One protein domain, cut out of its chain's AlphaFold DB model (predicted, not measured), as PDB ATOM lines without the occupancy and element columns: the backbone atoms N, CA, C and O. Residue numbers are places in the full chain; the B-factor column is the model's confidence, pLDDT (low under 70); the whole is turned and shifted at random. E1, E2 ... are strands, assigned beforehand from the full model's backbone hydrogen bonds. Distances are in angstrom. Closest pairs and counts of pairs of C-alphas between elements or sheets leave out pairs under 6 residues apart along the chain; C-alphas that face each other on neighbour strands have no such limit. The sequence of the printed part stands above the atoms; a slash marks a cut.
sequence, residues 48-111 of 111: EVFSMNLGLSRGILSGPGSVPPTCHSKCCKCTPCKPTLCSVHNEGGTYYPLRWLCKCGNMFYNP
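This is residues 48 to 111 of the 111 residues of the protein "Epidermal patterning factor-like protein" of Glycine max (UniProt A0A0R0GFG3). Little regular structure is present: a small, twisted sheet of three strands, with the long unnamed stretch 48 to 81 looping round it and residues 59 to 66 sticking out. The 64 printed residues include no named helix and strands E1, E2, E3, in that order along the chain and across the antiparallel sheet. The class is all strand, with 16 residues in named elements. The whole is only just compact, close to loose, with a radius of gyration of the C-alphas of 12.3 A, and flat, spanning 33 by 31 by 16 A.

E2, residues 98 to 104, is the inner strand of a meander, each strand the antiparallel neighbour of the one before. It forms a hairpin with E1, residues 82 to 87, at 138 degrees; N 84 and O 101 are 2.8 A apart, within hydrogen-bond range. It forms another with E3, residues 107 to 109, at 120 degrees; N 109 and O 102 are 2.8 A apart, also within range. The sheet is only just strongly twisted, its C-alphas up to 4.4 A off the best plane.

E2 is 18.1 A long and E1 16.2 A, from first to last C-alpha; E3 is 6.8 A. E1 begins at C-alpha 82 (17.798, 140.517, -14.798), and E3 ends at C-alpha 109 (26.703, 138.664, -18.879).

The C-alphas farthest apart, of Gly 59 and Gly 92, are 35.9 A apart. The printed part has no cut; neither link is long. Confidence is low, under 70, at residues 48 to 66 and 91.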
ATOM      1  N   GLU A  48      34.065 135.949 -14.005       61.73
ATOM      2  CA  GLU A  48      34.298 135.606 -12.606       61.73
ATOM      3  C   GLU A  48      34.032 136.849 -11.758       61.73
ATOM      4  O   GLU A  48      34.835 137.776 -11.688       61.73
ATOM      5  N   VAL A  49      32.841 136.903 -11.170       65.73
ATOM      6  CA  VAL A  49      32.433 137.980 -10.272       65.73
ATOM      7  C   VAL A  49      31.986 137.422  -8.940       65.73
ATOM      8  O   VAL A  49      31.355 136.365  -8.863       65.73
ATOM      9  N   PHE A  50      32.253 138.178  -7.880       62.96
ATOM     10  CA  PHE A  50      31.665 137.900  -6.586       62.96
ATOM     11  C   PHE A  50      30.272 138.540  -6.562       62.96
ATOM     12  O   PHE A  50      30.088 139.750  -6.416       62.96
ATOM     13  N   SER A  51      29.253 137.721  -6.810       60.82
ATOM     14  CA  SER A  51      27.870 138.186  -6.851       60.82
ATOM     15  C   SER A  51      27.341 138.392  -5.441       60.82
ATOM     16  O   SER A  51      26.804 137.469  -4.831       60.82
ATOM     17  N   MET A  52      27.378 139.628  -4.952       55.45
ATOM     18  CA  MET A  52      26.465 140.027  -3.886       55.45
ATOM     19  C   MET A  52      25.057 140.069  -4.490       55.45
ATOM     20  O   MET A  52      24.780 140.875  -5.371       55.45
ATOM     21  N   ASN A  53      24.161 139.169  -4.074       55.01
ATOM     22  CA  ASN A  53      22.744 139.247  -4.447       55.01
ATOM     23  C   ASN A  53      22.092 140.418  -3.697       55.01
ATOM     24  O   ASN A  53      21.282 140.227  -2.795       55.01
ATOM     25  N   LEU A  54      22.443 141.643  -4.074       53.18
ATOM     26  CA  LEU A  54      21.652 142.818  -3.754       53.18
ATOM     27  C   LEU A  54      20.389 142.704  -4.608       53.18
ATOM     28  O   LEU A  54      20.372 143.087  -5.778       53.18
ATOM     29  N   GLY A  55      19.365 142.055  -4.049       52.30
ATOM     30  CA  GLY A  55      18.058 141.825  -4.658       52.30
ATOM     31  C   GLY A  55      17.282 143.123  -4.856       52.30
ATOM     32  O   GLY A  55      16.196 143.284  -4.306       52.30
ATOM     33  N   LEU A  56      17.830 144.058  -5.636       52.40
ATOM     34  CA  LEU A  56      17.147 145.276  -6.042       52.40
ATOM     35  C   LEU A  56      16.094 144.906  -7.087       52.40
ATOM     36  O   LEU A  56      16.300 144.966  -8.299       52.40
ATOM     37  N   SER A  57      14.932 144.494  -6.587       48.29
ATOM     38  CA  SER A  57      13.694 144.493  -7.353       48.29
ATOM     39  C   SER A  57      13.480 145.884  -7.947       48.29
ATOM     40  O   SER A  57      13.669 146.895  -7.269       48.29
ATOM     41  N   ARG A  58      13.038 145.926  -9.211       52.30
ATOM     42  CA  ARG A  58      12.743 147.132 -10.014       52.30
ATOM     43  C   ARG A  58      11.846 148.187  -9.332       52.30
ATOM     44  O   ARG A  58      11.655 149.247  -9.906       52.30
ATOM     45  N   GLY A  59      11.311 147.920  -8.140       51.16
ATOM     46  CA  GLY A  59      10.482 148.838  -7.361       51.16
ATOM     47  C   GLY A  59      11.219 149.786  -6.402       51.16
ATOM     48  O   GLY A  59      10.570 150.684  -5.888       51.16
ATOM     49  N   ILE A  60      12.529 149.631  -6.146       52.96
ATOM     50  CA  ILE A  60      13.264 150.467  -5.155       52.96
ATOM     51  C   ILE A  60      14.179 151.535  -5.802       52.96
ATOM     52  O   ILE A  60      14.678 152.423  -5.119       52.96
ATOM     53  N   LEU A  61      14.360 151.523  -7.128       51.88
ATOM     54  CA  LEU A  61      15.271 152.434  -7.853       51.88
ATOM     55  C   LEU A  61      14.592 153.660  -8.494       51.88
ATOM     56  O   LEU A  61      15.215 154.337  -9.304       51.88
ATOM     57  N   SER A  62      13.362 154.009  -8.105       51.92
ATOM     58  CA  SER A  62      12.719 155.286  -8.486       51.92
ATOM     59  C   SER A  62      13.278 156.498  -7.713       51.92
ATOM     60  O   SER A  62      12.573 157.481  -7.504       51.92
ATOM     61  N   GLY A  63      14.526 156.417  -7.243       53.90
ATOM     62  CA  GLY A  63      15.254 157.511  -6.602       53.90
ATOM     63  C   GLY A  63      16.303 158.099  -7.556       53.90
ATOM     64  O   GLY A  63      16.744 157.398  -8.467       53.90
ATOM     65  N   PRO A  64      16.722 159.364  -7.379       50.48
ATOM     66  CA  PRO A  64      17.762 159.985  -8.197       50.48
ATOM     67  C   PRO A  64      19.091 159.234  -8.017       50.48
ATOM     68  O   PRO A  64      19.801 159.402  -7.030       50.48
ATOM     69  N   GLY A  65      19.395 158.357  -8.971       61.53
ATOM     70  CA  GLY A  65      20.567 157.491  -9.008       61.53
ATOM     71  C   GLY A  65      20.695 156.830 -10.383       61.53
ATOM     72  O   GLY A  65      19.785 156.909 -11.208       61.53
ATOM     73  N   SER A  66      21.838 156.203 -10.665       59.19
ATOM     74  CA  SER A  66      22.087 155.529 -11.945       59.19
ATOM     75  C   SER A  66      21.037 154.443 -12.209       59.19
ATOM     76  O   SER A  66      20.937 153.477 -11.448       59.19
ATOM     77  N   VAL A  67      20.275 154.588 -13.293       72.81
ATOM     78  CA  VAL A  67      19.263 153.613 -13.719       72.81
ATOM     79  C   VAL A  67      19.953 152.288 -14.083       72.81
ATOM     80  O   VAL A  67      20.956 152.312 -14.802       72.81
ATOM     81  N   PRO A  68      19.455 151.127 -13.613       77.48
ATOM     82  CA  PRO A  68      20.036 149.838 -13.974       77.48
ATOM     83  C   PRO A  68      19.940 149.600 -15.490       77.48
ATOM     84  O   PRO A  68      18.902 149.901 -16.089       77.48
ATOM     85  N   PRO A  69      20.976 149.024 -16.124       83.69
ATOM     86  CA  PRO A  69      20.958 148.777 -17.558       83.69
ATOM     87  C   PRO A  69      19.912 147.728 -17.949       83.69
ATOM     88  O   PRO A  69      19.462 146.896 -17.152       83.69
ATOM     89  N   THR A  70      19.529 147.748 -19.220       86.57
ATOM     90  CA  THR A  70      18.541 146.824 -19.776       86.57
ATOM     91  C   THR A  70      19.191 145.513 -20.208       86.57
ATOM     92  O   THR A  70      19.928 145.473 -21.184       86.57
ATOM     93  N   CYS A  71      18.831 144.414 -19.550       87.71
ATOM     94  CA  CYS A  71      19.357 143.077 -19.848       87.71
ATOM     95  C   CYS A  71      18.608 142.304 -20.947       87.71
ATOM     96  O   CYS A  71      18.727 141.083 -21.040       87.71
ATOM     97  N   HIS A  72      17.792 142.969 -21.766       84.42
ATOM     98  CA  HIS A  72      16.989 142.268 -22.767       84.42
ATOM     99  C   HIS A  72      17.896 141.556 -23.786       84.42
ATOM    100  O   HIS A  72      18.794 142.173 -24.351       84.42
ATOM    101  N   SER A  73      17.684 140.251 -23.996       81.55
ATOM    102  CA  SER A  73      18.469 139.395 -24.909       81.55
ATOM    103  C   SER A  73      19.973 139.260 -24.604       81.55
ATOM    104  O   SER A  73      20.691 138.642 -25.384       81.55
ATOM    105  N   LYS A  74      20.462 139.775 -23.466       85.66
ATOM    106  CA  LYS A  74      21.884 139.691 -23.077       85.66
ATOM    107  C   LYS A  74      22.274 138.333 -22.503       85.66
ATOM    108  O   LYS A  74      23.405 137.905 -22.669       85.66
ATOM    109  N   CYS A  75      21.320 137.627 -21.897       85.30
ATOM    110  CA  CYS A  75      21.505 136.256 -21.415       85.30
ATOM    111  C   CYS A  75      21.184 135.200 -22.490       85.30
ATOM    112  O   CYS A  75      20.841 134.060 -22.168       85.30
ATOM    113  N   CYS A  76      21.214 135.581 -23.770       83.61
ATOM    114  CA  CYS A  76      20.836 134.724 -24.890       83.61
ATOM    115  C   CYS A  76      19.438 134.108 -24.720       83.61
ATOM    116  O   CYS A  76      18.454 134.841 -24.652       83.61
ATOM    117  N   LYS A  77      19.336 132.772 -24.654       84.64
ATOM    118  CA  LYS A  77      18.067 132.041 -24.469       84.64
ATOM    119  C   LYS A  77      17.698 131.818 -22.994       84.64
ATOM    120  O   LYS A  77      16.696 131.173 -22.711       84.64
ATOM    121  N   CYS A  78      18.514 132.299 -22.057       85.73
ATOM    122  CA  CYS A  78      18.329 132.045 -20.634       85.73
ATOM    123  C   CYS A  78      17.294 133.002 -20.018       85.73
ATOM    124  O   CYS A  78      17.358 134.220 -20.200       85.73
ATOM    125  N   THR A  79      16.361 132.446 -19.242       87.03
ATOM    126  CA  THR A  79      15.309 133.185 -18.530       87.03
ATOM    127  C   THR A  79      15.227 132.736 -17.067       87.03
ATOM    128  O   THR A  79      15.269 131.530 -16.824       87.03
ATOM    129  N   PRO A  80      15.039 133.644 -16.087       89.87
ATOM    130  CA  PRO A  80      14.898 135.095 -16.228       89.87
ATOM    131  C   PRO A  80      16.253 135.819 -16.346       89.87
ATOM    132  O   PRO A  80      17.177 135.530 -15.594       89.87
ATOM    133  N   CYS A  81      16.341 136.815 -17.236       87.97
ATOM    134  CA  CYS A  81      17.521 137.671 -17.397       87.97
ATOM    135  C   CYS A  81      17.284 139.027 -16.714       87.97
ATOM    136  O   CYS A  81      16.405 139.788 -17.130       87.97
ATOM    137  N   LYS A  82      18.019 139.320 -15.633       89.07
ATOM    138  CA  LYS A  82      17.798 140.517 -14.798       89.07
ATOM    139  C   LYS A  82      19.103 141.276 -14.526       89.07
ATOM    140  O   LYS A  82      20.140 140.630 -14.384       89.07
ATOM    141  N   PRO A  83      19.060 142.616 -14.410       88.54
ATOM    142  CA  PRO A  83      20.214 143.384 -13.960       88.54
ATOM    143  C   PRO A  83      20.526 143.064 -12.494       88.54
ATOM    144  O   PRO A  83      19.622 142.934 -11.668       88.54
ATOM    145  N   THR A  84      21.807 142.934 -12.176       85.58
ATOM    146  CA  THR A  84      22.340 142.704 -10.833       85.58
ATOM    147  C   THR A  84      23.610 143.530 -10.638       85.58
ATOM    148  O   THR A  84      24.324 143.814 -11.600       85.58
ATOM    149  N   LEU A  85      23.887 143.928  -9.402       85.35
ATOM    150  CA  LEU A  85      25.098 144.655  -9.045       85.35
ATOM    151  C   LEU A  85      26.097 143.658  -8.448       85.35
ATOM    152  O   LEU A  85      25.778 142.994  -7.464       85.35
ATOM    153  N   CYS A  86      27.277 143.514  -9.044       80.92
ATOM    154  CA  CYS A  86      28.310 142.580  -8.581       80.92
ATOM    155  C   CYS A  86      29.609 143.319  -8.270       80.92
ATOM    156  O   CYS A  86      29.929 144.310  -8.929       80.92
ATOM    157  N   SER A  87      30.373 142.820  -7.298       81.93
ATOM    158  CA  SER A  87      31.739 143.281  -7.082       81.93
ATOM    159  C   SER A  87      32.683 142.575  -8.051       81.93
ATOM    160  O   SER A  87      32.639 141.352  -8.222       81.93
ATOM    161  N   VAL A  88      33.542 143.359  -8.698       75.76
ATOM    162  CA  VAL A  88      34.602 142.845  -9.570       75.76
ATOM    163  C   VAL A  88      35.910 142.915  -8.796       75.76
ATOM    164  O   VAL A  88      36.264 143.975  -8.280       75.76
ATOM    165  N   HIS A  89      36.614 141.789  -8.676       74.12
ATOM    166  CA  HIS A  89      37.974 141.804  -8.148       74.12
ATOM    167  C   HIS A  89      38.901 142.375  -9.224       74.12
ATOM    168  O   HIS A  89      38.934 141.865 -10.340       74.12
ATOM    169  N   ASN A  90      39.636 143.433  -8.890       72.26
ATOM    170  CA  ASN A  90      40.779 143.851  -9.692       72.26
ATOM    171  C   ASN A  90      41.992 143.107  -9.140       72.26
ATOM    172  O   ASN A  90      42.266 143.236  -7.946       72.26
ATOM    173  N   GLU A  91      42.691 142.342  -9.978       69.49
ATOM    174  CA  GLU A  91      43.896 141.609  -9.579       69.49
ATOM    175  C   GLU A  91      44.875 142.553  -8.851       69.49
ATOM    176  O   GLU A  91      45.424 143.481  -9.445       69.49
ATOM    177  N   GLY A  92      45.045 142.357  -7.537       71.24
ATOM    178  CA  GLY A  92      45.965 143.134  -6.692       71.24
ATOM    179  C   GLY A  92      45.397 144.393  -6.014       71.24
ATOM    180  O   GLY A  92      46.127 145.062  -5.286       71.24
ATOM    181  N   GLY A  93      44.114 144.723  -6.196       77.72
ATOM    182  CA  GLY A  93      43.467 145.853  -5.516       77.72
ATOM    183  C   GLY A  93      42.797 145.468  -4.191       77.72
ATOM    184  O   GLY A  93      42.119 144.448  -4.100       77.72
ATOM    185  N   THR A  94      42.903 146.318  -3.164       80.49
ATOM    186  CA  THR A  94      42.114 146.189  -1.916       80.49
ATOM    187  C   THR A  94      40.662 146.648  -2.078       80.49
ATOM    188  O   THR A  94      39.822 146.386  -1.218       80.49
ATOM    189  N   TYR A  95      40.360 147.337  -3.181       81.75
ATOM    190  CA  TYR A  95      39.053 147.904  -3.479       81.75
ATOM    191  C   TYR A  95      38.299 147.085  -4.534       81.75
ATOM    192  O   TYR A  95      38.839 146.755  -5.592       81.75
ATOM    193  N   TYR A  96      37.021 146.824  -4.256       79.40
ATOM    194  CA  TYR A  96      36.114 146.050  -5.101       79.40
ATOM    195  C   TYR A  96      35.033 146.966  -5.687       79.40
ATOM    196  O   TYR A  96      34.005 147.186  -5.037       79.40
ATOM    197  N   PRO A  97      35.230 147.528  -6.891       83.05
ATOM    198  CA  PRO A  97      34.212 148.354  -7.516       83.05
ATOM    199  C   PRO A  97      32.953 147.534  -7.808       83.05
ATOM    200  O   PRO A  97      33.011 146.375  -8.234       83.05
ATOM    201  N   LEU A  98      31.804 148.174  -7.609       84.06
ATOM    202  CA  LEU A  98      30.511 147.634  -8.005       84.06
ATOM    203  C   LEU A  98      30.282 147.894  -9.495       84.06
ATOM    204  O   LEU A  98      30.473 149.007  -9.984       84.06
ATOM    205  N   ARG A  99      29.838 146.863 -10.215       83.28
ATOM    206  CA  ARG A  99      29.503 146.926 -11.639       83.28
ATOM    207  C   ARG A  99      28.137 146.300 -11.888       83.28
ATOM    208  O   ARG A  99      27.803 145.263 -11.318       83.28
ATOM    209  N   TRP A 100      27.358 146.913 -12.773       85.81
ATOM    210  CA  TRP A 100      26.127 146.312 -13.275       85.81
ATOM    211  C   TRP A 100      26.426 145.176 -14.253       85.81
ATOM    212  O   TRP A 100      27.200 145.349 -15.194       85.81
ATOM    213  N   LEU A 101      25.770 144.039 -14.045       85.93
ATOM    214  CA  LEU A 101      25.813 142.856 -14.900       85.93
ATOM    215  C   LEU A 101      24.408 142.308 -15.120       85.93
ATOM    216  O   LEU A 101      23.484 142.593 -14.360       85.93
ATOM    217  N   CYS A 102      24.242 141.485 -16.147       87.87
ATOM    218  CA  CYS A 102      23.027 140.713 -16.356       87.87
ATOM    219  C   CYS A 102      23.215 139.307 -15.802       87.87
ATOM    220  O   CYS A 102      24.172 138.625 -16.150       87.87
ATOM    221  N   LYS A 103      22.296 138.859 -14.947       86.66
ATOM    222  CA  LYS A 103      22.340 137.530 -14.333       86.66
ATOM    223  C   LYS A 103      21.244 136.636 -14.885       86.66
ATOM    224  O   LYS A 103      20.086 137.054 -14.969       86.66
ATOM    225  N   CYS A 104      21.616 135.395 -15.187       87.67
ATOM    226  CA  CYS A 104      20.683 134.294 -15.390       87.67
ATOM    227  C   CYS A 104      21.217 133.032 -14.702       87.67
ATOM    228  O   CYS A 104      22.289 132.534 -15.046       87.67
ATOM    229  N   GLY A 105      20.504 132.541 -13.682       84.06
ATOM    230  CA  GLY A 105      21.007 131.474 -12.811       84.06
ATOM    231  C   GLY A 105      22.325 131.876 -12.136       84.06
ATOM    232  O   GLY A 105      22.369 132.871 -11.413       84.06
ATOM    233  N   ASN A 106      23.394 131.126 -12.414       81.89
ATOM    234  CA  ASN A 106      24.756 131.378 -11.918       81.89
ATOM    235  C   ASN A 106      25.680 132.032 -12.963       81.89
ATOM    236  O   ASN A 106      26.883 132.130 -12.738       81.89
ATOM    237  N   MET A 107      25.139 132.439 -14.114       82.66
ATOM    238  CA  MET A 107      25.900 133.039 -15.212       82.66
ATOM    239  C   MET A 107      25.744 134.562 -15.218       82.66
ATOM    240  O   MET A 107      24.652 135.075 -14.946       82.66
ATOM    241  N   PHE A 108      26.827 135.265 -15.566       83.84
ATOM    242  CA  PHE A 108      26.910 136.726 -15.588       83.84
ATOM    243  C   PHE A 108      27.339 137.223 -16.967       83.84
ATOM    244  O   PHE A 108      28.396 136.860 -17.473       83.84
ATOM    245  N   TYR A 109      26.529 138.100 -17.546       83.36
ATOM    246  CA  TYR A 109      26.703 138.664 -18.879       83.36
ATOM    247  C   TYR A 109      26.937 140.169 -18.772       83.36
ATOM    248  O   TYR A 109      26.432 140.824 -17.853       83.36
ATOM    249  N   ASN A 110      27.665 140.731 -19.734       83.78
ATOM    250  CA  ASN A 110      27.748 142.182 -19.846       83.78
ATOM    251  C   ASN A 110      26.357 142.766 -20.168       83.78
ATOM    252  O   ASN A 110      25.621 142.165 -20.961       83.78
ATOM    253  N   PRO A 111      25.995 143.912 -19.560       81.67
ATOM    254  CA  PRO A 111      24.751 144.609 -19.864       81.67
ATOM    255  C   PRO A 111      24.628 145.075 -21.318       81.67
ATOM    256  O   PRO A 111      25.625 145.147 -22.071       81.67
TER     257      PRO A 111